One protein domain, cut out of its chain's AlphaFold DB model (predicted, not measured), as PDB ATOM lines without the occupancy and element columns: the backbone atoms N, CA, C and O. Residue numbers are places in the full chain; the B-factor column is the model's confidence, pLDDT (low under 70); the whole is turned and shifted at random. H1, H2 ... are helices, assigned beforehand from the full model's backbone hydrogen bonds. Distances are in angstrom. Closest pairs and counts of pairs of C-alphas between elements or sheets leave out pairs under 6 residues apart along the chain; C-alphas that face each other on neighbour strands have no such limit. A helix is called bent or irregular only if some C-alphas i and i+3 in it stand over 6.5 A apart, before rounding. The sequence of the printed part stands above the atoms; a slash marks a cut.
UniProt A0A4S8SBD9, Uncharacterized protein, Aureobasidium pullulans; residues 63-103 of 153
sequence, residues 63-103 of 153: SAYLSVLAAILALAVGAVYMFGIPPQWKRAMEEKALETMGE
ATOM      1  N   SER A  63      29.773   8.139  16.366       74.25
ATOM      2  CA  SER A  63      30.586   7.789  15.198       74.25
ATOM      3  C   SER A  63      30.503   6.312  14.799       74.25
ATOM      4  O   SER A  63      30.465   6.015  13.609       74.25
ATOM      5  N   ALA A  64      30.422   5.387  15.759       81.88
ATOM      6  CA  ALA A  64      30.259   3.965  15.474       81.88
ATOM      7  C   ALA A  64      28.897   3.699  14.821       81.88
ATOM      8  O   ALA A  64      28.833   3.029  13.793       81.88
ATOM      9  N   TYR A  65      27.825   4.304  15.336       80.81
ATOM     10  CA  TYR A  65      26.497   4.187  14.727       80.81
ATOM     11  C   TYR A  65      26.449   4.763  13.310       80.81
ATOM     12  O   TYR A  65      25.934   4.111  12.403       80.81
ATOM     13  N   LEU A  66      27.042   5.942  13.095       86.94
ATOM     14  CA  LEU A  66      27.125   6.548  11.765       86.94
ATOM     15  C   LEU A  66      27.943   5.689  10.792       86.94
ATOM     16  O   LEU A  66      27.548   5.542   9.640       86.94
ATOM     17  N   SER A  67      29.039   5.077  11.251       87.69
ATOM     18  CA  SER A  67      29.868   4.202  10.412       87.69
ATOM     19  C   SER A  67      29.132   2.932   9.979       87.69
ATOM     20  O   SER A  67      29.202   2.542   8.815       87.69
ATOM     21  N   VAL A  68      28.361   2.326  10.886       90.69
ATOM     22  CA  VAL A  68      27.546   1.143  10.588       90.69
ATOM     23  C   VAL A  68      26.427   1.506   9.612       90.69
ATOM     24  O   VAL A  68      26.212   0.795   8.634       90.69
ATOM     25  N   LEU A  69      25.760   2.646   9.820       90.81
ATOM     26  CA  LEU A  69      24.731   3.137   8.904       90.81
ATOM     27  C   LEU A  69      25.300   3.419   7.505       90.81
ATOM     28  O   LEU A  69      24.703   3.019   6.507       90.81
ATOM     29  N   ALA A  70      26.467   4.060   7.429       89.44
ATOM     30  CA  ALA A  70      27.147   4.339   6.168       89.44
ATOM     31  C   ALA A  70      27.534   3.049   5.429       89.44
ATOM     32  O   ALA A  70      27.344   2.963   4.217       89.44
ATOM     33  N   ALA A  71      28.007   2.025   6.147       91.56
ATOM     34  CA  ALA A  71      28.328   0.726   5.561       91.56
ATOM     35  C   ALA A  71      27.083   0.032   4.978       91.56
ATOM     36  O   ALA A  71      27.130  -0.488   3.864       91.56
ATOM     37  N   ILE A  72      25.953   0.075   5.691       92.00
ATOM     38  CA  ILE A  72      24.683  -0.491   5.210       92.00
ATOM     39  C   ILE A  72      24.192   0.259   3.967       92.00
ATOM     40  O   ILE A  72      23.803  -0.372   2.988       92.00
ATOM     41  N   LEU A  73      24.246   1.594   3.975       90.94
ATOM     42  CA  LEU A  73      23.874   2.416   2.820       90.94
ATOM     43  C   LEU A  73      24.761   2.132   1.606       90.94
ATOM     44  O   LEU A  73      24.242   1.979   0.503       90.94
ATOM     45  N   ALA A  74      26.074   2.009   1.796       90.50
ATOM     46  CA  ALA A  74      27.003   1.684   0.717       90.50
ATOM     47  C   ALA A  74      26.692   0.315   0.089       90.50
ATOM     48  O   ALA A  74      26.651   0.192  -1.136       90.50
ATOM     49  N   LEU A  75      26.395  -0.692   0.917       89.69
ATOM     50  CA  LEU A  75      25.972  -2.011   0.442       89.69
ATOM     51  C   LEU A  75      24.620  -1.959  -0.276       89.69
ATOM     52  O   LEU A  75      24.471  -2.574  -1.328       89.69
ATOM     53  N   ALA A  76      23.651  -1.204   0.245       86.62
ATOM     54  CA  ALA A  76      22.339  -1.052  -0.377       86.62
ATOM     55  C   ALA A  76      22.432  -0.363  -1.747       86.62
ATOM     56  O   ALA A  76      21.831  -0.830  -2.711       86.62
ATOM     57  N   VAL A  77      23.223   0.707  -1.861       85.69
ATOM     58  CA  VAL A  77      23.465   1.400  -3.136       85.69
ATOM     59  C   VAL A  77      24.184   0.483  -4.122       85.69
ATOM     60  O   VAL A  77      23.772   0.401  -5.277       85.69
ATOM     61  N   GLY A  78      25.203  -0.255  -3.673       87.62
ATOM     62  CA  GLY A  78      25.894  -1.240  -4.508       87.62
ATOM     63  C   GLY A  78      24.962  -2.352  -5.000       87.62
ATOM     64  O   GLY A  78      24.977  -2.695  -6.181       87.62
ATOM     65  N   ALA A  79      24.095  -2.867  -4.125       80.62
ATOM     66  CA  ALA A  79      23.109  -3.883  -4.475       80.62
ATOM     67  C   ALA A  79      22.071  -3.352  -5.474       80.62
ATOM     68  O   ALA A  79      21.771  -4.020  -6.460       80.62
ATOM     69  N   VAL A  80      21.563  -2.135  -5.272       82.31
ATOM     70  CA  VAL A  80      20.637  -1.481  -6.209       82.31
ATOM     71  C   VAL A  80      21.301  -1.208  -7.560       82.31
ATOM     72  O   VAL A  80      20.652  -1.355  -8.593       82.31
ATOM     73  N   TYR A  81      22.584  -0.843  -7.577       78.44
ATOM     74  CA  TYR A  81      23.345  -0.645  -8.810       78.44
ATOM     75  C   TYR A  81      23.534  -1.955  -9.591       78.44
ATOM     76  O   TYR A  81      23.382  -1.960 -10.810       78.44
ATOM     77  N   MET A  82      23.807  -3.068  -8.900       76.88
ATOM     78  CA  MET A  82      24.005  -4.386  -9.524       76.88
ATOM     79  C   MET A  82      22.705  -5.074  -9.957       76.88
ATOM     80  O   MET A  82      22.658  -5.661 -11.034       76.88
ATOM     81  N   PHE A  83      21.653  -5.020  -9.140       75.88
ATOM     82  CA  PHE A  83      20.406  -5.758  -9.388       75.88
ATOM     83  C   PHE A  83      19.288  -4.899  -9.998       75.88
ATOM     84  O   PHE A  83      18.287  -5.440 -10.470       75.88
ATOM     85  N   GLY A  84      19.450  -3.574 -10.024       65.25
ATOM     86  CA  GLY A  84      18.395  -2.640 -10.406       65.25
ATOM     87  C   GLY A  84      17.283  -2.559  -9.354       65.25
ATOM     88  O   GLY A  84      17.053  -3.482  -8.577       65.25
ATOM     89  N   ILE A  85      16.566  -1.432  -9.302       67.12
ATOM     90  CA  ILE A  85      15.412  -1.291  -8.398       67.12
ATOM     91  C   ILE A  85      14.262  -2.132  -8.965       67.12
ATOM     92  O   ILE A  85      13.748  -1.785 -10.036       67.12
ATOM     93  N   PRO A  86      13.810  -3.194  -8.277       63.69
ATOM     94  CA  PRO A  86      12.714  -4.007  -8.772       63.69
ATOM     95  C   PRO A  86      11.424  -3.157  -8.853       63.69
ATOM     96  O   PRO A  86      11.118  -2.401  -7.926       63.69
ATOM     97  N   PRO A  87      10.637  -3.257  -9.942       61.41
ATOM     98  CA  PRO A  87       9.497  -2.368 -10.224       61.41
ATOM     99  C   PRO A  87       8.379  -2.434  -9.169       61.41
ATOM    100  O   PRO A  87       7.621  -1.485  -8.997       61.41
ATOM    101  N   GLN A  88       8.320  -3.523  -8.407       62.44
ATOM    102  CA  GLN A  88       7.453  -3.697  -7.238       62.44
ATOM    103  C   GLN A  88       7.732  -2.688  -6.110       62.44
ATOM    104  O   GLN A  88       6.795  -2.192  -5.493       62.44
ATOM    105  N   TRP A  89       8.993  -2.311  -5.875       64.69
ATOM    106  CA  TRP A  89       9.330  -1.293  -4.871       64.69
ATOM    107  C   TRP A  89       9.032   0.117  -5.366       64.69
ATOM    108  O   TRP A  89       8.666   0.974  -4.570       64.69
ATOM    109  N   LYS A  90       9.116   0.347  -6.683       59.22
ATOM    110  CA  LYS A  90       8.656   1.604  -7.286       59.22
ATOM    111  C   LYS A  90       7.152   1.799  -7.082       59.22
ATOM    112  O   LYS A  90       6.757   2.866  -6.636       59.22
ATOM    113  N   ARG A  91       6.337   0.755  -7.286       64.06
ATOM    114  CA  ARG A  91       4.879   0.819  -7.061       64.06
ATOM    115  C   ARG A  91       4.497   1.007  -5.591       64.06
ATOM    116  O   ARG A  91       3.662   1.848  -5.286       64.06
ATOM    117  N   ALA A  92       5.159   0.303  -4.671       62.75
ATOM    118  CA  ALA A  92       4.930   0.498  -3.236       62.75
ATOM    119  C   ALA A  92       5.353   1.902  -2.757       62.75
ATOM    120  O   ALA A  92       4.720   2.477  -1.873       62.75
ATOM    121  N   MET A  93       6.404   2.478  -3.354       61.34
ATOM    122  CA  MET A  93       6.802   3.862  -3.090       61.34
ATOM    123  C   MET A  93       5.838   4.880  -3.706       61.34
ATOM    124  O   MET A  93       5.622   5.918  -3.094       61.34
ATOM    125  N   GLU A  94       5.230   4.595  -4.858       60.28
ATOM    126  CA  GLU A  94       4.183   5.440  -5.447       60.28
ATOM    127  C   GLU A  94       2.939   5.497  -4.553       60.28
ATOM    128  O   GLU A  94       2.456   6.588  -4.264       60.28
ATOM    129  N   GLU A  95       2.469   4.362  -4.034       60.88
ATOM    130  CA  GLU A  95       1.330   4.325  -3.103       60.88
ATOM    131  C   GLU A  95       1.645   5.060  -1.790       60.88
ATOM    132  O   GLU A  95       0.864   5.904  -1.344       60.88
ATOM    133  N   LYS A  96       2.834   4.831  -1.215       60.59
ATOM    134  CA  LYS A  96       3.294   5.532  -0.004       60.59
ATOM    135  C   LYS A  96       3.495   7.030  -0.228       60.59
ATOM    136  O   LYS A  96       3.224   7.824   0.672       60.59
ATOM    137  N   ALA A  97       3.945   7.432  -1.413       58.56
ATOM    138  CA  ALA A  97       4.084   8.834  -1.790       58.56
ATOM    139  C   ALA A  97       2.723   9.490  -2.054       58.56
ATOM    140  O   ALA A  97       2.551  10.665  -1.738       58.56
ATOM    141  N   LEU A  98       1.738   8.767  -2.597       56.72
ATOM    142  CA  LEU A  98       0.375   9.284  -2.744       56.72
ATOM    143  C   LEU A  98      -0.276   9.527  -1.377       56.72
ATOM    144  O   LEU A  98      -0.856  10.592  -1.169       56.72
ATOM    145  N   GLU A  99      -0.124   8.581  -0.452       57.97
ATOM    146  CA  GLU A  99      -0.686   8.641   0.901       57.97
ATOM    147  C   GLU A  99      -0.053   9.769   1.739       57.97
ATOM    148  O   GLU A  99      -0.751  10.540   2.387       57.97
ATOM    149  N   THR A 100       1.268   9.942   1.655       55.22
ATOM    150  CA  THR A 100       1.994  10.973   2.425       55.22
ATOM    151  C   THR A 100       2.007  12.352   1.769       55.22
ATOM    152  O   THR A 100       2.161  13.356   2.464       55.22
ATOM    153  N   MET A 101       1.818  12.441   0.449       53.06
ATOM    154  CA  MET A 101       1.692  13.736  -0.212       53.06
ATOM    155  C   MET A 101       0.253  14.276  -0.238       53.06
ATOM    156  O   MET A 101       0.100  15.488  -0.344       53.06
ATOM    157  N   GLY A 102      -0.793  13.448  -0.144       49.59
ATOM    158  CA  GLY A 102      -2.197  13.877  -0.265       49.59
ATOM    159  C   GLY A 102      -2.629  15.011   0.679       49.59
ATOM    160  O   GLY A 102      -3.348  15.907   0.247       49.59
ATOM    161  N   GLU A 103      -2.140  15.042   1.922       55.78
ATOM    162  CA  GLU A 103      -2.533  16.063   2.912       55.78
ATOM    163  C   GLU A 103      -1.701  17.361   2.876       55.78
ATOM    164  O   GLU A 103      -2.115  18.351   3.472       55.78
TER     165      GLU A 103
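This is residues 63 to 103 of the 153 residues of an uncharacterized protein of Aureobasidium pullulans (UniProt A0A4S8SBD9). Two helices, H1 and then the shorter H2, make the two arms of a wide, open V, with residues 84 to 86 joining them across its base and nothing filling the space between the arms. The V is flat, with C-alphas that span 37 by 27 by 9 A along their three main axes. The printed part has 41 residues with two named helices, in the order H1, H2, and no named strand; its class is all helix. It is extended, with a radius of gyration of the C-alphas of 14.2 A.

H1 is residues 63 to 83, from C-alpha 63 at (30.586, 7.789, 15.198) to C-alpha 83 at (20.406, -5.758, -9.388), 29.9 A from first to last C-alpha. H2 is residues 87 to 101, from C-alpha 87 at (9.497, -2.368, -10.224) to C-alpha 101 at (1.692, 13.736, -0.212), 20.5 A from first to last C-alpha. Residues 102 and 103 follow H2.

H1 and H2 follow each other through a tight link of 3 residues, yet they are apart: no C-alpha of the one is within 8 A of the other. Residues 63 to 76, 78 to 84 and 86 to 103 stand free. In H1 and H2 every O i to N i+4 pair is within hydrogen-bond range. Neither helix is bent.

The two C-alphas farthest apart are those of Ala 64 and Gly 102, at 37.4 A. The C-alphas of the first and last printed residues, Ser 63 and Glu 103, are 36.3 A apart. The printed part has no cut and no long link. The mean pLDDT of the printed part is 73.0; residues 84 to 103 are under 70. The mean is 85 for H1 and 60 for H2.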